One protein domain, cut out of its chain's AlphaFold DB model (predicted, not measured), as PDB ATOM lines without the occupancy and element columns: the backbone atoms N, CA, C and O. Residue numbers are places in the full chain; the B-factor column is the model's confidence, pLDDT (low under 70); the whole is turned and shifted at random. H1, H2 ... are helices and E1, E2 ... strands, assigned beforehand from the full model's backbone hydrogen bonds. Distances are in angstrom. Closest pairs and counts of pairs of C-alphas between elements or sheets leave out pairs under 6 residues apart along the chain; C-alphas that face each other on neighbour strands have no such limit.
ATOM      1  N   CYS A  22       8.435 -57.714 -48.693       95.19
ATOM      2  CA  CYS A  22       9.726 -58.310 -49.043       95.19
ATOM      3  C   CYS A  22      10.684 -57.252 -49.606       95.19
ATOM      4  O   CYS A  22      10.264 -56.327 -50.292       95.19
ATOM      5  N   CYS A  23      11.981 -57.380 -49.322       94.38
ATOM      6  CA  CYS A  23      13.006 -56.498 -49.875       94.38
ATOM      7  C   CYS A  23      13.669 -57.133 -51.108       94.38
ATOM      8  O   CYS A  23      14.419 -58.095 -50.968       94.38
ATOM      9  N   GLU A  24      13.564 -56.508 -52.283       94.44
ATOM     10  CA  GLU A  24      14.248 -56.953 -53.521       94.44
ATOM     11  C   GLU A  24      15.791 -56.872 -53.432       94.44
ATOM     12  O   GLU A  24      16.556 -57.301 -54.304       94.44
ATOM     13  N   GLY A  25      16.286 -56.266 -52.352       92.12
ATOM     14  CA  GLY A  25      17.699 -56.137 -52.021       92.12
ATOM     15  C   GLY A  25      18.317 -57.262 -51.187       92.12
ATOM     16  O   GLY A  25      19.535 -57.424 -51.254       92.12
ATOM     17  N   CYS A  26      17.539 -57.983 -50.370       92.44
ATOM     18  CA  CYS A  26      18.049 -58.939 -49.376       92.44
ATOM     19  C   CYS A  26      16.913 -59.813 -48.807       92.44
ATOM     20  O   CYS A  26      15.764 -59.387 -48.848       92.44
ATOM     21  N   PRO A  27      17.198 -60.974 -48.186       93.38
ATOM     22  CA  PRO A  27      16.155 -61.837 -47.626       93.38
ATOM     23  C   PRO A  27      15.374 -61.238 -46.441       93.38
ATOM     24  O   PRO A  27      14.471 -61.885 -45.936       93.38
ATOM     25  N   ALA A  28      15.638 -60.016 -45.972       93.19
ATOM     26  CA  ALA A  28      14.802 -59.424 -44.926       93.19
ATOM     27  C   ALA A  28      13.405 -59.037 -45.459       93.19
ATOM     28  O   ALA A  28      13.262 -58.587 -46.598       93.19
ATOM     29  N   ALA A  29      12.384 -59.149 -44.608       94.94
ATOM     30  CA  ALA A  29      11.043 -58.618 -44.854       94.94
ATOM     31  C   ALA A  29      10.588 -57.718 -43.689       94.94
ATOM     32  O   ALA A  29      11.112 -57.811 -42.576       94.94
ATOM     33  N   PHE A  30       9.643 -56.803 -43.920       94.81
ATOM     34  CA  PHE A  30       9.276 -55.761 -42.951       94.81
ATOM     35  C   PHE A  30       7.779 -55.472 -42.940       94.81
ATOM     36  O   PHE A  30       7.205 -55.226 -43.991       94.81
ATOM     37  N   HIS A  31       7.148 -55.386 -41.762       94.62
ATOM     38  CA  HIS A  31       5.814 -54.776 -41.679       94.62
ATOM     39  C   HIS A  31       5.871 -53.364 -42.274       94.62
ATOM     40  O   HIS A  31       6.865 -52.672 -42.041       94.62
ATOM     41  N   CYS A  32       4.807 -52.893 -42.925       93.69
ATOM     42  CA  CYS A  32       4.750 -51.548 -43.515       93.69
ATOM     43  C   CYS A  32       5.177 -50.478 -42.496       93.69
ATOM     44  O   CYS A  32       6.155 -49.758 -42.698       93.69
ATOM     45  N   ARG A  33       4.598 -50.541 -41.290       91.69
ATOM     46  CA  ARG A  33       4.948 -49.671 -40.158       91.69
ATOM     47  C   ARG A  33       6.352 -49.889 -39.586       91.69
ATOM     48  O   ARG A  33       6.869 -49.022 -38.897       91.69
ATOM     49  N   CYS A  34       7.004 -51.021 -39.837       91.75
ATOM     50  CA  CYS A  34       8.421 -51.218 -39.499       91.75
ATOM     51  C   CYS A  34       9.377 -50.695 -40.586       91.75
ATOM     52  O   CYS A  34      10.535 -50.434 -40.276       91.75
ATOM     53  N   ALA A  35       8.900 -50.528 -41.820       91.19
ATOM     54  CA  ALA A  35       9.608 -49.872 -42.918       91.19
ATOM     55  C   ALA A  35       9.382 -48.344 -42.961       91.19
ATOM     56  O   ALA A  35      10.200 -47.617 -43.516       91.19
ATOM     57  N   GLY A  36       8.302 -47.848 -42.357       88.94
ATOM     58  CA  GLY A  36       7.990 -46.418 -42.260       88.94
ATOM     59  C   GLY A  36       6.541 -46.093 -42.610       88.94
ATOM     60  O   GLY A  36       5.988 -45.161 -42.047       88.94
ATOM     61  N   TYR A  37       5.921 -46.883 -43.480       91.31
ATOM     62  CA  TYR A  37       4.592 -46.645 -44.046       91.31
ATOM     63  C   TYR A  37       3.455 -46.888 -43.037       91.31
ATOM     64  O   TYR A  37       3.509 -47.834 -42.246       91.31
ATOM     65  N   GLU A  38       2.406 -46.069 -43.065       86.62
ATOM     66  CA  GLU A  38       1.211 -46.227 -42.225       86.62
ATOM     67  C   GLU A  38       0.344 -47.415 -42.681       86.62
ATOM     68  O   GLU A  38      -0.148 -48.167 -41.836       86.62
ATOM     69  N   SER A  39       0.222 -47.633 -43.998       89.00
ATOM     70  CA  SER A  39      -0.500 -48.754 -44.622       89.00
ATOM     71  C   SER A  39       0.354 -49.479 -45.678       89.00
ATOM     72  O   SER A  39       1.501 -49.108 -45.929       89.00
ATOM     73  N   ALA A  40      -0.189 -50.537 -46.289       90.62
ATOM     74  CA  ALA A  40       0.409 -51.174 -47.466       90.62
ATOM     75  C   ALA A  40       0.228 -50.345 -48.758       90.62
ATOM     76  O   ALA A  40       0.992 -50.520 -49.697       90.62
ATOM     77  N   GLU A  41      -0.739 -49.425 -48.797       90.56
ATOM     78  CA  GLU A  41      -1.055 -48.583 -49.967       90.56
ATOM     79  C   GLU A  41      -0.084 -47.398 -50.105       90.56
ATOM     80  O   GLU A  41       0.099 -46.859 -51.190       90.56
ATOM     81  N   GLU A  42       0.566 -46.996 -49.008       90.31
ATOM     82  CA  GLU A  42       1.673 -46.029 -49.033       90.31
ATOM     83  C   GLU A  42       2.991 -46.630 -49.561       90.31
ATOM     84  O   GLU A  42       3.953 -45.889 -49.789       90.31
ATOM     85  N   VAL A  43       3.071 -47.956 -49.715       92.56
ATOM     86  CA  VAL A  43       4.266 -48.634 -50.232       92.56
ATOM     87  C   VAL A  43       4.339 -48.390 -51.744       92.56
ATOM     88  O   VAL A  43       3.376 -48.696 -52.444       92.56
ATOM     89  N   PRO A  44       5.452 -47.852 -52.276       91.94
ATOM     90  CA  PRO A  44       5.581 -47.586 -53.705       91.94
ATOM     91  C   PRO A  44       5.407 -48.844 -54.560       91.94
ATOM     92  O   PRO A  44       5.942 -49.903 -54.231       91.94
ATOM     93  N   GLU A  45       4.718 -48.703 -55.692       90.94
ATOM     94  CA  GLU A  45       4.595 -49.769 -56.686       90.94
ATOM     95  C   GLU A  45       5.960 -50.114 -57.315       90.94
ATOM     96  O   GLU A  45       6.743 -49.228 -57.670       90.94
ATOM     97  N   GLY A  46       6.229 -51.411 -57.496       92.25
ATOM     98  CA  GLY A  46       7.475 -51.927 -58.073       92.25
ATOM     99  C   GLY A  46       8.500 -52.379 -57.027       92.25
ATOM    100  O   GLY A  46       8.142 -52.797 -55.928       92.25
ATOM    101  N   ASP A  47       9.785 -52.343 -57.390       93.75
ATOM    102  CA  ASP A  47      10.882 -52.829 -56.546       93.75
ATOM    103  C   ASP A  47      11.004 -52.034 -55.230       93.75
ATOM    104  O   ASP A  47      11.512 -50.903 -55.204       93.75
ATOM    105  N   TRP A  48      10.641 -52.656 -54.106       94.62
ATOM    106  CA  TRP A  48      10.893 -52.079 -52.790       94.62
ATOM    107  C   TRP A  48      12.243 -52.518 -52.201       94.62
ATOM    108  O   TRP A  48      12.598 -53.701 -52.155       94.62
ATOM    109  N   TYR A  49      12.990 -51.543 -51.680       93.56
ATOM    110  CA  TYR A  49      14.300 -51.740 -51.068       93.56
ATOM    111  C   TYR A  49      14.299 -51.236 -49.630       93.56
ATOM    112  O   TYR A  49      14.105 -50.046 -49.388       93.56
ATOM    113  N   CYS A  50      14.604 -52.119 -48.674       91.56
ATOM    114  CA  CYS A  50      14.809 -51.720 -47.286       91.56
ATOM    115  C   CYS A  50      15.961 -50.712 -47.173       91.56
ATOM    116  O   CYS A  50      16.864 -50.687 -48.013       91.56
ATOM    117  N   TRP A  51      15.960 -49.910 -46.108       86.00
ATOM    118  CA  TRP A  51      16.886 -48.786 -45.946       86.00
ATOM    119  C   TRP A  51      18.373 -49.139 -46.198       86.00
ATOM    120  O   TRP A  51      19.059 -48.435 -46.940       86.00
ATOM    121  N   PHE A  52      18.861 -50.281 -45.687       86.75
ATOM    122  CA  PHE A  52      20.226 -50.753 -45.977       86.75
ATOM    123  C   PHE A  52      20.461 -51.046 -47.464       86.75
ATOM    124  O   PHE A  52      21.530 -50.737 -47.987       86.75
ATOM    125  N   CYS A  53      19.503 -51.675 -48.142       90.88
ATOM    126  CA  CYS A  53      19.637 -52.061 -49.544       90.88
ATOM    127  C   CYS A  53      19.489 -50.875 -50.493       90.88
ATOM    128  O   CYS A  53      20.199 -50.837 -51.495       90.88
ATOM    129  N   ALA A  54      18.643 -49.897 -50.158       89.50
ATOM    130  CA  ALA A  54      18.567 -48.633 -50.879       89.50
ATOM    131  C   ALA A  54      19.937 -47.928 -50.853       89.50
ATOM    132  O   ALA A  54      20.555 -47.718 -51.900       89.50
ATOM    133  N   LYS A  55      20.487 -47.731 -49.642       85.50
ATOM    134  CA  LYS A  55      21.831 -47.177 -49.418       85.50
ATOM    135  C   LYS A  55      22.921 -47.940 -50.181       85.50
ATOM    136  O   LYS A  55      23.738 -47.328 -50.864       85.50
ATOM    137  N   GLU A  56      22.956 -49.271 -50.082       87.56
ATOM    138  CA  GLU A  56      24.001 -50.088 -50.722       87.56
ATOM    139  C   GLU A  56      23.896 -50.136 -52.254       87.56
ATOM    140  O   GLU A  56      24.920 -50.284 -52.919       87.56
ATOM    141  N   ARG A  57      22.696 -49.950 -52.821       89.44
ATOM    142  CA  ARG A  57      22.479 -49.798 -54.270       89.44
ATOM    143  C   ARG A  57      22.602 -48.346 -54.758       89.44
ATOM    144  O   ARG A  57      22.484 -48.117 -55.956       89.44
ATOM    145  N   LYS A  58      22.857 -47.385 -53.858       88.44
ATOM    146  CA  LYS A  58      22.838 -45.928 -54.109       88.44
ATOM    147  C   LYS A  58      21.515 -45.407 -54.699       88.44
ATOM    148  O   LYS A  58      21.508 -44.364 -55.347       88.44
ATOM    149  N   VAL A  59      20.403 -46.104 -54.466       87.56
ATOM    150  CA  VAL A  59      19.062 -45.597 -54.803       87.56
ATOM    151  C   VAL A  59      18.496 -44.843 -53.595       87.56
ATOM    152  O   VAL A  59      18.782 -45.235 -52.458       87.56
ATOM    153  N   PRO A  60      17.718 -43.762 -53.789       84.06
ATOM    154  CA  PRO A  60      17.076 -43.075 -52.675       84.06
ATOM    155  C   PRO A  60      16.156 -44.045 -51.929       84.06
ATOM    156  O   PRO A  60      15.457 -44.853 -52.545       84.06
ATOM    157  N   TYR A  61      16.139 -43.970 -50.596       85.81
ATOM    158  CA  TYR A  61      15.118 -44.685 -49.840       85.81
ATOM    159  C   TYR A  61      13.758 -44.066 -50.164       85.81
ATOM    160  O   TYR A  61      13.613 -42.844 -50.165       85.81
ATOM    161  N   GLN A  62      12.762 -44.892 -50.471       87.75
ATOM    162  CA  GLN A  62      11.461 -44.394 -50.903       87.75
ATOM    163  C   GLN A  62      10.600 -44.037 -49.682       87.75
ATOM    164  O   GLN A  62       9.697 -44.784 -49.310       87.75
ATOM    165  N   HIS A  63      10.931 -42.928 -49.012       82.75
ATOM    166  CA  HIS A  63      10.204 -42.442 -47.833       82.75
ATOM    167  C   HIS A  63       8.689 -42.313 -48.112       82.75
ATOM    168  O   HIS A  63       8.311 -41.975 -49.240       82.75
ATOM    169  N   PRO A  64       7.816 -42.549 -47.109       83.25
ATOM    170  CA  PRO A  64       6.380 -42.309 -47.243       83.25
ATOM    171  C   PRO A  64       6.109 -40.882 -47.731       83.25
ATOM    172  O   PRO A  64       6.680 -39.927 -47.209       83.25
ATOM    173  N   ARG A  65       5.237 -40.731 -48.736       79.56
ATOM    174  CA  ARG A  65       4.875 -39.417 -49.305       79.56
ATOM    175  C   ARG A  65       3.801 -38.674 -48.508       79.56
ATOM    176  O   ARG A  65       3.464 -37.544 -48.849       79.56
ATOM    177  N   THR A  66       3.206 -39.312 -47.504       83.12
ATOM    178  CA  THR A  66       2.150 -38.702 -46.695       83.12
ATOM    179  C   THR A  66       2.712 -37.632 -45.761       83.12
ATOM    180  O   THR A  66       3.905 -37.580 -45.482       83.12
ATOM    181  N   VAL A  67       1.851 -36.731 -45.288       86.75
ATOM    182  CA  VAL A  67       2.231 -35.705 -44.306       86.75
ATOM    183  C   VAL A  67       2.341 -36.352 -42.929       86.75
ATOM    184  O   VAL A  67       1.441 -37.092 -42.530       86.75
ATOM    185  N   PHE A  68       3.402 -36.053 -42.177       87.69
ATOM    186  CA  PHE A  68       3.620 -36.605 -40.843       87.69
ATOM    187  C   PHE A  68       2.420 -36.346 -39.928       87.69
ATOM    188  O   PHE A  68       2.040 -35.198 -39.662       87.69
ATOM    189  N   LYS A  69       1.826 -37.434 -39.434       87.81
ATOM    190  CA  LYS A  69       0.748 -37.446 -38.441       87.81
ATOM    191  C   LYS A  69       1.381 -37.747 -37.076       87.81
ATOM    192  O   LYS A  69       1.634 -38.919 -36.789       87.81
ATOM    193  N   PRO A  70       1.671 -36.741 -36.230       83.69
ATOM    194  CA  PRO A  70       2.193 -37.014 -34.896       83.69
ATOM    195  C   PRO A  70       1.196 -37.873 -34.096       83.69
ATOM    196  O   PRO A  70      -0.020 -37.743 -34.281       83.69
ATOM    197  N   PRO A  71       1.668 -38.766 -33.206       84.56
ATOM    198  CA  PRO A  71       0.774 -39.632 -32.449       84.56
ATOM    199  C   PRO A  71      -0.201 -38.820 -31.586       84.56
ATOM    200  O   PRO A  71       0.203 -37.887 -30.898       84.56
ATOM    201  N   ARG A  72      -1.480 -39.227 -31.546       79.88
ATOM    202  CA  ARG A  72      -2.546 -38.531 -30.786       79.88
ATOM    203  C   ARG A  72      -2.258 -38.360 -29.284       79.88
ATOM    204  O   ARG A  72      -2.898 -37.540 -28.636       79.88
ATOM    205  N   ALA A  73      -1.335 -39.140 -28.721       81.31
ATOM    206  CA  ALA A  73      -0.838 -38.948 -27.366       81.31
ATOM    207  C   ALA A  73       0.444 -38.098 -27.399       81.31
ATOM    208  O   ALA A  73       1.495 -38.571 -27.829       81.31
ATOM    209  N   SER A  74       0.370 -36.876 -26.866       69.31
ATOM    210  CA  SER A  74       1.444 -35.861 -26.861       69.31
ATOM    211  C   SER A  74       2.750 -36.262 -26.153       69.31
ATOM    212  O   SER A  74       3.753 -35.560 -26.253       69.31
ATOM    213  N   ASN A  75       2.768 -37.396 -25.449       78.88
ATOM    214  CA  ASN A  75       3.962 -37.959 -24.811       78.88
ATOM    215  C   ASN A  75       4.531 -39.195 -25.534       78.88
ATOM    216  O   ASN A  75       5.479 -39.805 -25.041       78.88
ATOM    217  N   CYS A  76       3.990 -39.579 -26.693       88.31
ATOM    218  CA  CYS A  76       4.634 -40.575 -27.542       88.31
ATOM    219  C   CYS A  76       5.911 -40.002 -28.161       88.31
ATOM    220  O   CYS A  76       5.891 -38.951 -28.799       88.31
ATOM    221  N   ALA A  77       7.010 -40.737 -28.013       93.25
ATOM    222  CA  ALA A  77       8.234 -40.438 -28.732       93.25
ATOM    223  C   ALA A  77       8.065 -40.683 -30.240       93.25
ATOM    224  O   ALA A  77       7.380 -41.623 -30.660       93.25
ATOM    225  N   VAL A  78       8.745 -39.854 -31.024       94.75
ATOM    226  CA  VAL A  78       8.904 -39.924 -32.480       94.75
ATOM    227  C   VAL A  78      10.394 -40.092 -32.795       94.75
ATOM    228  O   VAL A  78      11.234 -39.827 -31.932       94.75
ATOM    229  N   MET A  79      10.740 -40.538 -34.003       94.50
ATOM    230  CA  MET A  79      12.143 -40.662 -34.419       94.50
ATOM    231  C   MET A  79      12.444 -39.643 -35.523       94.50
ATOM    232  O   MET A  79      11.701 -39.549 -36.499       94.50
ATOM    233  N   LEU A  80      13.520 -38.877 -35.350       95.06
ATOM    234  CA  LEU A  80      13.965 -37.822 -36.259       95.06
ATOM    235  C   LEU A  80      15.343 -38.173 -36.817       95.06
ATOM    236  O   LEU A  80      16.300 -38.346 -36.068       95.06
ATOM    237  N   ALA A  81      15.450 -38.266 -38.133       92.94
ATOM    238  CA  ALA A  81      16.704 -38.474 -38.837       92.94
ATOM    239  C   ALA A  81      17.686 -37.303 -38.655       92.94
ATOM    240  O   ALA A  81      17.297 -36.132 -38.679       92.94
ATOM    241  N   SER A  82      18.981 -37.613 -38.599       92.19
ATOM    242  CA  SER A  82      20.067 -36.623 -38.576       92.19
ATOM    243  C   SER A  82      20.216 -35.814 -39.872       92.19
ATOM    244  O   SER A  82      20.837 -34.759 -39.859       92.19
ATOM    245  N   HIS A  83      19.730 -36.340 -40.999       87.25
ATOM    246  CA  HIS A  83      19.804 -35.753 -42.343       87.25
ATOM    247  C   HIS A  83      18.914 -36.553 -43.309       87.25
ATOM    248  O   HIS A  83      18.511 -37.671 -42.998       87.25
ATOM    249  N   ASP A  84      18.623 -36.023 -44.493       78.00
ATOM    250  CA  ASP A  84      17.601 -36.578 -45.403       78.00
ATOM    251  C   ASP A  84      17.928 -37.984 -45.955       78.00
ATOM    252  O   ASP A  84      17.048 -38.682 -46.448       78.00
ATOM    253  N   THR A  85      19.184 -38.427 -45.844       72.62
ATOM    254  CA  THR A  85      19.679 -39.758 -46.254       72.62
ATOM    255  C   THR A  85      19.860 -40.745 -45.084       72.62
ATOM    256  O   THR A  85      20.494 -41.791 -45.246       72.62
ATOM    257  N   ALA A  86      19.369 -40.404 -43.885       68.19
ATOM    258  CA  ALA A  86      19.956 -40.852 -42.619       68.19
ATOM    259  C   ALA A  86      20.101 -42.349 -42.368       68.19
ATOM    260  O   ALA A  86      19.163 -43.134 -42.463       68.19
ATOM    261  N   GLU A  87      21.272 -42.678 -41.820       79.12
ATOM    262  CA  GLU A  87      21.485 -43.881 -41.014       79.12
ATOM    263  C   GLU A  87      21.057 -43.708 -39.556       79.12
ATOM    264  O   GLU A  87      20.772 -44.691 -38.874       79.12
ATOM    265  N   VAL A  88      21.110 -42.470 -39.060       90.94
ATOM    266  CA  VAL A  88      21.018 -42.134 -37.642       90.94
ATOM    267  C   VAL A  88      19.725 -41.390 -37.361       90.94
ATOM    268  O   VAL A  88      19.407 -40.392 -38.004       90.94
ATOM    269  N   PHE A  89      19.006 -41.871 -36.357       94.12
ATOM    270  CA  PHE A  89      17.754 -41.313 -35.881       94.12
ATOM    271  C   PHE A  89      17.882 -40.994 -34.396       94.12
ATOM    272  O   PHE A  89      18.347 -41.819 -33.612       94.12
ATOM    273  N   PHE A  90      17.438 -39.815 -34.000       96.19
ATOM    274  CA  PHE A  90      17.313 -39.409 -32.610       96.19
ATOM    275  C   PHE A  90      15.873 -39.592 -32.153       96.19
ATOM    276  O   PHE A  90      14.934 -39.484 -32.944       96.19
ATOM    277  N   ARG A  91      15.690 -39.891 -30.870       96.12
ATOM    278  CA  ARG A  91      14.364 -40.011 -30.273       96.12
ATOM    279  C   ARG A  91      13.947 -38.651 -29.721       96.12
ATOM    280  O   ARG A  91      14.605 -38.109 -28.830       96.12
ATOM    281  N   CYS A  92      12.848 -38.120 -30.240       96.50
ATOM    282  CA  CYS A  92      12.323 -36.802 -29.894       96.50
ATOM    283  C   CYS A  92      10.881 -36.909 -29.377       96.50
ATOM    284  O   CYS A  92      10.226 -37.943 -29.527       96.50
ATOM    285  N   ARG A  93      10.361 -35.835 -28.786       95.81
ATOM    286  CA  ARG A  93       8.942 -35.668 -28.444       95.81
ATOM    287  C   ARG A  93       8.411 -34.407 -29.134       95.81
ATOM    288  O   ARG A  93       9.092 -33.385 -29.045       95.81
ATOM    289  N   PRO A  94       7.226 -34.440 -29.771       95.75
ATOM    290  CA  PRO A  94       6.574 -33.215 -30.219       95.75
ATOM    291  C   PRO A  94       6.301 -32.288 -29.026       95.75
ATOM    292  O   PRO A  94       5.843 -32.735 -27.971       95.75
ATOM    293  N   VAL A  95       6.628 -31.008 -29.189       95.25
ATOM    294  CA  VAL A  95       6.326 -29.929 -28.239       95.25
ATOM    295  C   VAL A  95       5.085 -29.191 -28.723       95.25
ATOM    296  O   VAL A  95       4.071 -29.214 -28.026       95.25
ATOM    297  N   ASP A  96       5.147 -28.662 -29.946       93.94
ATOM    298  CA  ASP A  96       4.022 -28.085 -30.679       93.94
ATOM    299  C   ASP A  96       3.823 -28.756 -32.053       93.94
ATOM    300  O   ASP A  96       4.743 -29.346 -32.630       93.94
ATOM    301  N   VAL A  97       2.590 -28.698 -32.562       94.12
ATOM    302  CA  VAL A  97       2.150 -29.302 -33.824       94.12
ATOM    303  C   VAL A  97       1.241 -28.320 -34.561       94.12
ATOM    304  O   VAL A  97       0.052 -28.208 -34.264       94.12
ATOM    305  N   SER A  98       1.789 -27.682 -35.591       94.56
ATOM    306  CA  SER A  98       1.035 -26.861 -36.543       94.56
ATOM    307  C   SER A  98       0.625 -27.672 -37.780       94.56
ATOM    308  O   SER A  98       0.941 -28.859 -37.922       94.56
ATOM    309  N   GLU A  99      -0.087 -27.042 -38.715       92.19
ATOM    310  CA  GLU A  99      -0.516 -27.681 -39.966       92.19
ATOM    311  C   GLU A  99       0.670 -28.094 -40.853       92.19
ATOM    312  O   GLU A  99       0.644 -29.176 -41.439       92.19
ATOM    313  N   SER A 100       1.737 -27.290 -40.876       95.00
ATOM    314  CA  SER A 100       2.915 -27.467 -41.736       95.00
ATOM    315  C   SER A 100       4.201 -27.855 -40.992       95.00
ATOM    316  O   SER A 100       5.039 -28.530 -41.579       95.00
ATOM    317  N   TYR A 101       4.362 -27.533 -39.705       95.88
ATOM    318  CA  TYR A 101       5.584 -27.812 -38.926       95.88
ATOM    319  C   TYR A 101       5.302 -28.521 -37.592       95.88
ATOM    320  O   TYR A 101       4.233 -28.360 -37.001       95.88
ATOM    321  N   VAL A 102       6.284 -29.274 -37.091       95.94
ATOM    322  CA  VAL A 102       6.310 -29.825 -35.724       95.94
ATOM    323  C   VAL A 102       7.588 -29.368 -35.031       95.94
ATOM    324  O   VAL A 102       8.675 -29.516 -35.587       95.94
ATOM    325  N   GLU A 103       7.459 -28.853 -33.812       96.62
ATOM    326  CA  GLU A 103       8.589 -28.567 -32.928       96.62
ATOM    327  C   GLU A 103       8.961 -29.840 -32.153       96.62
ATOM    328  O   GLU A 103       8.105 -30.488 -31.544       96.62
ATOM    329  N   LEU A 104      10.235 -30.231 -32.194       96.94
ATOM    330  CA  LEU A 104      10.733 -31.499 -31.669       96.94
ATOM    331  C   LEU A 104      11.795 -31.287 -30.594       96.94
ATOM    332  O   LEU A 104      12.901 -30.830 -30.871       96.94
ATOM    333  N   LYS A 105      11.486 -31.736 -29.374       96.81
ATOM    334  CA  LYS A 105      12.439 -31.791 -28.264       96.81
ATOM    335  C   LYS A 105      13.170 -33.122 -28.233       96.81
ATOM    336  O   LYS A 105      12.534 -34.173 -28.113       96.81
ATOM    337  N   TYR A 106      14.494 -33.078 -28.308       96.88
ATOM    338  CA  TYR A 106      15.363 -34.247 -28.175       96.88
ATOM    339  C   TYR A 106      15.229 -34.864 -26.768       96.88
ATOM    340  O   TYR A 106      15.180 -34.144 -25.770       96.88
ATOM    341  N   LEU A 107      15.121 -36.199 -26.676       95.75
ATOM    342  CA  LEU A 107      14.926 -36.910 -25.399       95.75
ATOM    343  C   LEU A 107      16.199 -37.558 -24.840       95.75
ATOM    344  O   LEU A 107      16.360 -37.615 -23.625       95.75
ATOM    345  N   ASP A 108      17.082 -38.060 -25.708       95.06
ATOM    346  CA  ASP A 108      18.290 -38.811 -25.313       95.06
ATOM    347  C   ASP A 108      19.604 -38.053 -25.571       95.06
ATOM    348  O   ASP A 108      20.689 -38.598 -25.371       95.06
ATOM    349  N   VAL A 109      19.511 -36.798 -26.021       94.88
ATOM    350  CA  VAL A 109      20.644 -35.914 -26.317       94.88
ATOM    351  C   VAL A 109      20.333 -34.518 -25.786       94.88
ATOM    352  O   VAL A 109      19.187 -34.079 -25.855       94.88
ATOM    353  N   GLN A 110      21.345 -33.808 -25.285       93.50
ATOM    354  CA  GLN A 110      21.231 -32.372 -25.031       93.50
ATOM    355  C   GLN A 110      21.463 -31.635 -26.352       93.50
ATOM    356  O   GLN A 110      22.597 -31.495 -26.801       93.50
ATOM    357  N   HIS A 111      20.366 -31.230 -26.980       93.56
ATOM    358  CA  HIS A 111      20.321 -30.421 -28.191       93.56
ATOM    359  C   HIS A 111      19.129 -29.464 -28.070       93.56
ATOM    360  O   HIS A 111      18.154 -29.790 -27.384       93.56
ATOM    361  N   ASP A 112      19.209 -28.305 -28.716       95.19
ATOM    362  CA  ASP A 112      18.100 -27.354 -28.776       95.19
ATOM    363  C   ASP A 112      16.898 -27.942 -29.535       95.19
ATOM    364  O   ASP A 112      17.045 -28.861 -30.352       95.19
ATOM    365  N   ASP A 113      15.703 -27.429 -29.237       95.62
ATOM    366  CA  ASP A 113      14.451 -27.903 -29.834       95.62
ATOM    367  C   ASP A 113      14.381 -27.499 -31.317       95.62
ATOM    368  O   ASP A 113      14.704 -26.371 -31.687       95.62
ATOM    369  N   GLU A 114      13.992 -28.436 -32.186       96.69
ATOM    370  CA  GLU A 114      14.109 -28.289 -33.641       96.69
ATOM    371  C   GLU A 114      12.738 -28.249 -34.325       96.69
ATOM    372  O   GLU A 114      11.922 -29.159 -34.162       96.69
ATOM    373  N   VAL A 115      12.488 -27.220 -35.137       97.19
ATOM    374  CA  VAL A 115      11.249 -27.080 -35.921       97.19
ATOM    375  C   VAL A 115      11.423 -27.735 -37.292       97.19
ATOM    376  O   VAL A 115      12.218 -27.282 -38.113       97.19
ATOM    377  N   VAL A 116      10.659 -28.797 -37.558       96.50
ATOM    378  CA  VAL A 116      10.778 -29.626 -38.768       96.50
ATOM    379  C   VAL A 116       9.478 -29.591 -39.574       96.50
ATOM    380  O   VAL A 116       8.388 -29.782 -39.029       96.50
ATOM    381  N   HIS A 117       9.571 -29.362 -40.889       96.00
ATOM    382  CA  HIS A 117       8.403 -29.373 -41.779       96.00
ATOM    383  C   HIS A 117       7.796 -30.781 -41.873       96.00
ATOM    384  O   HIS A 117       8.514 -31.772 -42.015       96.00
ATOM    385  N   ARG A 118       6.465 -30.886 -41.851       93.69
ATOM    386  CA  ARG A 118       5.716 -32.153 -41.764       93.69
ATOM    387  C   ARG A 118       5.777 -33.020 -43.024       93.69
ATOM    388  O   ARG A 118       5.328 -34.158 -42.977       93.69
ATOM    389  N   SER A 119       6.342 -32.515 -44.120       91.88
ATOM    390  CA  SER A 119       6.694 -33.306 -45.311       91.88
ATOM    391  C   SER A 119       8.190 -33.647 -45.404       91.88
ATOM    392  O   SER A 119       8.640 -34.120 -46.446       91.88
ATOM    393  N   SER A 120       8.992 -33.351 -44.375       92.75
ATOM    394  CA  SER A 120      10.419 -33.683 -44.375       92.75
ATOM    395  C   SER A 120      10.610 -35.193 -44.269       92.75
ATOM    396  O   SER A 120      10.135 -35.821 -43.321       92.75
ATOM    397  N   THR A 121      11.398 -35.762 -45.184       89.94
ATOM    398  CA  THR A 121      11.821 -37.173 -45.162       89.94
ATOM    399  C   THR A 121      12.572 -37.554 -43.884       89.94
ATOM    400  O   THR A 121      12.688 -38.742 -43.571       89.94
ATOM    401  N   ARG A 122      13.046 -36.565 -43.109       92.50
ATOM    402  CA  ARG A 122      13.677 -36.787 -41.807       92.50
ATOM    403  C   ARG A 122      12.715 -37.284 -40.731       92.50
ATOM    404  O   ARG A 122      13.166 -37.892 -39.760       92.50
ATOM    405  N   LEU A 123      11.413 -37.041 -40.865       92.88
ATOM    406  CA  LEU A 123      10.416 -37.535 -39.919       92.88
ATOM    407  C   LEU A 123      10.165 -39.026 -40.169       92.88
ATOM    408  O   LEU A 123       9.828 -39.442 -41.276       92.88
ATOM    409  N   TRP A 124      10.314 -39.860 -39.138       91.06
ATOM    410  CA  TRP A 124      10.019 -41.287 -39.249       91.06
ATOM    411  C   TRP A 124       8.550 -41.576 -38.920       91.06
ATOM    412  O   TRP A 124       8.119 -41.484 -37.770       91.06
ATOM    413  N   HIS A 125       7.797 -41.987 -39.938       87.31
ATOM    414  CA  HIS A 125       6.369 -42.317 -39.850       87.31
ATOM    415  C   HIS A 125       6.094 -43.701 -39.220       87.31
ATOM    416  O   HIS A 125       4.970 -44.006 -38.818       87.31
ATOM    417  N   GLY A 126       7.123 -44.548 -39.121       85.06
ATOM    418  CA  GLY A 126       6.986 -45.939 -38.710       85.06
ATOM    419  C   GLY A 126       6.962 -46.174 -37.197       85.06
ATOM    420  O   GLY A 126       6.574 -45.345 -36.377       85.06
ATOM    421  N   THR A 127       7.371 -47.377 -36.806       87.31
ATOM    422  CA  THR A 127       7.308 -47.848 -35.424       87.31
ATOM    423  C   THR A 127       8.378 -47.204 -34.545       87.31
ATOM    424  O   THR A 127       9.557 -47.148 -34.899       87.31
ATOM    425  N   THR A 128       7.972 -46.789 -33.347       90.12
ATOM    426  CA  THR A 128       8.864 -46.334 -32.269       90.12
ATOM    427  C   THR A 128       9.029 -47.392 -31.168       90.12
ATOM    428  O   THR A 128       9.561 -47.120 -30.094       90.12
ATOM    429  N   ASP A 129       8.615 -48.637 -31.452       88.62
ATOM    430  CA  ASP A 129       8.926 -49.825 -30.650       88.62
ATOM    431  C   ASP A 129      10.444 -49.974 -30.486       88.62
ATOM    432  O   ASP A 129      11.156 -50.207 -31.462       88.62
ATOM    433  N   LYS A 130      10.927 -49.902 -29.242       88.00
ATOM    434  CA  LYS A 130      12.341 -50.059 -28.856       88.00
ATOM    435  C   LYS A 130      13.033 -51.282 -29.476       88.00
ATOM    436  O   LYS A 130      14.236 -51.237 -29.695       88.00
ATOM    437  N   HIS A 131      12.303 -52.361 -29.774       88.56
ATOM    438  CA  HIS A 131      12.867 -53.574 -30.377       88.56
ATOM    439  C   HIS A 131      13.178 -53.426 -31.879       88.56
ATOM    440  O   HIS A 131      13.915 -54.236 -32.437       88.56
ATOM    441  N   ALA A 132      12.660 -52.385 -32.534       88.50
ATOM    442  CA  ALA A 132      12.959 -52.034 -33.920       88.50
ATOM    443  C   ALA A 132      14.194 -51.122 -34.078       88.50
ATOM    444  O   ALA A 132      14.526 -50.769 -35.207       88.50
ATOM    445  N   TRP A 133      14.887 -50.770 -32.990       91.69
ATOM    446  CA  TRP A 133      16.035 -49.855 -32.998       91.69
ATOM    447  C   TRP A 133      17.245 -50.441 -32.255       91.69
ATOM    448  O   TRP A 133      17.094 -51.239 -31.330       91.69
ATOM    449  N   SER A 134      18.447 -50.023 -32.647       91.56
ATOM    450  CA  SER A 134      19.704 -50.264 -31.927       91.56
ATOM    451  C   SER A 134      20.337 -48.928 -31.562       91.56
ATOM    452  O   SER A 134      20.497 -48.069 -32.428       91.56
ATOM    453  N   LEU A 135      20.717 -48.744 -30.297       93.69
ATOM    454  CA  LEU A 135      21.489 -47.576 -29.867       93.69
ATOM    455  C   LEU A 135      22.918 -47.675 -30.429       93.69
ATOM    456  O   LEU A 135      23.558 -48.716 -30.303       93.69
ATOM    457  N   VAL A 136      23.407 -46.599 -31.045       91.50
ATOM    458  CA  VAL A 136      24.743 -46.514 -31.657       91.50
ATOM    459  C   VAL A 136      25.705 -45.763 -30.738       91.50
ATOM    460  O   VAL A 136      26.776 -46.268 -30.419       91.50
ATOM    461  N   SER A 137      25.320 -44.561 -30.299       89.69
ATOM    462  CA  SER A 137      26.144 -43.681 -29.458       89.69
ATOM    463  C   SER A 137      25.308 -42.512 -28.935       89.69
ATOM    464  O   SER A 137      24.626 -41.893 -29.739       89.69
ATOM    465  N   ALA A 138      25.381 -42.167 -27.644       89.44
ATOM    466  CA  ALA A 138      24.852 -40.903 -27.091       89.44
ATOM    467  C   ALA A 138      23.465 -40.461 -27.637       89.44
ATOM    468  O   ALA A 138      23.324 -39.392 -28.220       89.44
ATOM    469  N   GLY A 139      22.452 -41.328 -27.515       92.12
ATOM    470  CA  GLY A 139      21.079 -41.051 -27.974       92.12
ATOM    471  C   GLY A 139      20.830 -41.169 -29.487       92.12
ATOM    472  O   GLY A 139      19.686 -41.059 -29.923       92.12
ATOM    473  N   ALA A 140      21.862 -41.448 -30.288       94.25
ATOM    474  CA  ALA A 140      21.743 -41.817 -31.697       94.25
ATOM    475  C   ALA A 140      21.339 -43.292 -31.849       94.25
ATOM    476  O   ALA A 140      22.016 -44.184 -31.328       94.25
ATOM    477  N   TYR A 141      20.291 -43.559 -32.625       94.25
ATOM    478  CA  TYR A 141      19.783 -44.893 -32.943       94.25
ATOM    479  C   TYR A 141      19.945 -45.221 -34.432       94.25
ATOM    480  O   TYR A 141      19.889 -44.341 -35.287       94.25
ATOM    481  N   ARG A 142      20.084 -46.509 -34.753       90.62
ATOM    482  CA  ARG A 142      19.933 -47.067 -36.105       90.62
ATOM    483  C   ARG A 142      18.678 -47.945 -36.153       90.62
ATOM    484  O   ARG A 142      18.425 -48.657 -35.176       90.62
ATOM    485  N   PRO A 143      17.907 -47.944 -37.254       87.50
ATOM    486  CA  PRO A 143      16.820 -48.894 -37.426       87.50
ATOM    487  C   PRO A 143      17.385 -50.315 -37.529       87.50
ATOM    488  O   PRO A 143      18.395 -50.568 -38.191       87.50
ATOM    489  N   ASN A 144      16.714 -51.271 -36.894       85.50
ATOM    490  CA  ASN A 144      17.042 -52.685 -37.008       85.50
ATOM    491  C   ASN A 144      16.566 -53.190 -38.377       85.50
ATOM    492  O   ASN A 144      15.534 -53.825 -38.482       85.50
ATOM    493  N   CYS A 145      17.288 -52.929 -39.461       70.31
ATOM    494  CA  CYS A 145      16.974 -53.508 -40.780       70.31
ATOM    495  C   CYS A 145      17.924 -54.639 -41.202       70.31
ATOM    496  O   CYS A 145      18.011 -54.994 -42.374       70.31
ATOM    497  N   ARG A 146      18.587 -55.249 -40.212       60.59
ATOM    498  CA  ARG A 146      19.345 -56.498 -40.332       60.59
ATOM    499  C   ARG A 146      18.954 -57.449 -39.201       60.59
ATOM    500  O   ARG A 146      19.138 -57.138 -38.025       60.59
ATOM    501  N   LEU A 147      18.404 -58.610 -39.557       49.41
ATOM    502  CA  LEU A 147      18.363 -59.778 -38.669       49.41
ATOM    503  C   LEU A 147      19.720 -60.497 -38.687       49.41
ATOM    504  O   LEU A 147      20.180 -60.955 -37.645       49.41
ATOM    505  N   PHE A 148      20.422 -60.423 -39.820       51.34
ATOM    506  CA  PHE A 148      21.799 -60.871 -39.984       51.34
ATOM    507  C   PHE A 148      22.710 -59.728 -40.431       51.34
ATOM    508  O   PHE A 148      22.366 -58.944 -41.320       51.34
ATOM    509  N   GLN A 149      23.933 -59.689 -39.895       54.25
ATOM    510  CA  GLN A 149      25.044 -59.205 -40.706       54.25
ATOM    511  C   GLN A 149      25.171 -60.185 -41.875       54.25
ATOM    512  O   GLN A 149      25.658 -61.297 -41.696       54.25
ATOM    513  N   VAL A 150      24.684 -59.799 -43.057       53.88
ATOM    514  CA  VAL A 150      24.993 -60.534 -44.284       53.88
ATOM    515  C   VAL A 150      26.498 -60.415 -44.472       53.88
ATOM    516  O   VAL A 150      26.991 -59.347 -44.847       53.88
ATOM    517  N   ASP A 151      27.227 -61.487 -44.164       60.12
ATOM    518  CA  ASP A 151      28.643 -61.583 -44.482       60.12
ATOM    519  C   ASP A 151      28.772 -61.467 -46.003       60.12
ATOM    520  O   ASP A 151      28.402 -62.362 -46.768       60.12
ATOM    521  N   LYS A 152      29.259 -60.305 -46.442       57.88
ATOM    522  CA  LYS A 152      29.391 -59.975 -47.858       57.88
ATOM    523  C   LYS A 152      30.426 -60.860 -48.543       57.88
ATOM    524  O   LYS A 152      30.275 -61.110 -49.734       57.88
ATOM    525  N   ALA A 153      31.428 -61.357 -47.815       66.19
ATOM    526  CA  ALA A 153      32.386 -62.315 -48.346       66.19
ATOM    527  C   ALA A 153      31.716 -63.681 -48.539       66.19
ATOM    528  O   ALA A 153      31.807 -64.235 -49.633       66.19
ATOM    529  N   ALA A 154      30.965 -64.182 -47.551       67.19
ATOM    530  CA  ALA A 154      30.215 -65.435 -47.685       67.19
ATOM    531  C   ALA A 154      29.149 -65.373 -48.795       67.19
ATOM    532  O   ALA A 154      29.098 -66.257 -49.650       67.19
ATOM    533  N   ALA A 155      28.345 -64.307 -48.852       62.44
ATOM    534  CA  ALA A 155      27.316 -64.130 -49.878       62.44
ATOM    535  C   ALA A 155      27.917 -63.971 -51.290       62.44
ATOM    536  O   ALA A 155      27.412 -64.554 -52.254       62.44
ATOM    537  N   ALA A 156      29.030 -63.238 -51.431       66.25
ATOM    538  CA  ALA A 156      29.755 -63.146 -52.699       66.25
ATOM    539  C   ALA A 156      30.412 -64.482 -53.090       66.25
ATOM    540  O   ALA A 156      30.384 -64.848 -54.267       66.25
ATOM    541  N   ALA A 157      30.950 -65.235 -52.125       74.88
ATOM    542  CA  ALA A 157      31.518 -66.561 -52.346       74.88
ATOM    543  C   ALA A 157      30.448 -67.575 -52.776       74.88
ATOM    544  O   ALA A 157      30.676 -68.333 -53.719       74.88
ATOM    545  N   GLU A 158      29.253 -67.555 -52.178       66.31
ATOM    546  CA  GLU A 158      28.151 -68.418 -52.609       66.31
ATOM    547  C   GLU A 158      27.634 -68.012 -53.999       66.31
ATOM    548  O   GLU A 158      27.436 -68.864 -54.867       66.31
ATOM    549  N   ALA A 159      27.507 -66.710 -54.278       65.94
ATOM    550  CA  ALA A 159      27.177 -66.219 -55.615       65.94
ATOM    551  C   ALA A 159      28.233 -66.637 -56.661       65.94
ATOM    552  O   ALA A 159      27.877 -67.015 -57.784       65.94
ATOM    553  N   ALA A 160      29.521 -66.638 -56.300       82.62
ATOM    554  CA  ALA A 160      30.603 -67.156 -57.133       82.62
ATOM    555  C   ALA A 160      30.505 -68.680 -57.322       82.62
ATOM    556  O   ALA A 160      30.590 -69.152 -58.456       82.62
ATOM    557  N   ALA A 161      30.219 -69.451 -56.269       84.69
ATOM    558  CA  ALA A 161      30.006 -70.900 -56.339       84.69
ATOM    559  C   ALA A 161      28.782 -71.279 -57.199       84.69
ATOM    560  O   ALA A 161      28.832 -72.227 -57.988       84.69
ATOM    561  N   ARG A 162      27.694 -70.495 -57.139       78.25
ATOM    562  CA  ARG A 162      26.535 -70.620 -58.041       78.25
ATOM    563  C   ARG A 162      26.918 -70.299 -59.498       78.25
ATOM    564  O   ARG A 162      26.395 -70.942 -60.415       78.25
ATOM    565  N   ARG A 163      27.841 -69.355 -59.747       89.19
ATOM    566  CA  ARG A 163      28.378 -69.044 -61.094       89.19
ATOM    567  C   ARG A 163      29.272 -70.170 -61.632       89.19
ATOM    568  O   ARG A 163      29.009 -70.652 -62.734       89.19
ATOM    569  N   THR A 164      30.254 -70.651 -60.865       92.06
ATOM    570  CA  THR A 164      31.146 -71.752 -61.283       92.06
ATOM    571  C   THR A 164      30.372 -73.053 -61.503       92.06
ATOM    572  O   THR A 164      30.565 -73.710 -62.524       92.06
TER     573      THR A 164
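AT A GLANCE: This is residues 22 to 164 of the 908 residues of an uncharacterized protein of Scenedesmus sp. NREL 46B-D3 (UniProt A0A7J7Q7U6). With little regular structure, a loop-rich body holds a strongly twisted, branched antiparallel sheet with no helix on it; H3 sticks out. Of 143 printed residues, mixed in class, 56 are in H1, H2, E1 to E6 and H3. It is compact, radius of gyration of the C-alphas 16.7 A, spanning 60 by 34 by 23 A.

IN THESE COORDINATES: Find C-alpha 89 at (17.754, -41.313, -35.881), where E2, residues 89 to 97, begins. Its sheet adds E1, 78 to 81, E3, 101 to 106, E4, 114 to 117, E5, 133 to 137, E6, 140 to 143. H1 is 32 to 35, H2 51 to 57; H3, 152 to 164, ends at (31.146, -71.752, -61.283).

HOW THE PARTS SIT: E1 to E4 form a meander of antiparallel neighbours. E2 has E1 on one side, E3 and E6 on the other. Within hydrogen-bond range are N 93 and O 105 of hairpin E2 and E3, 2.8 A, and every O i to N i+4 pair of H2 and H3.

THE WHOLE: The printed part has no cut; 15 residues have pLDDT under 70.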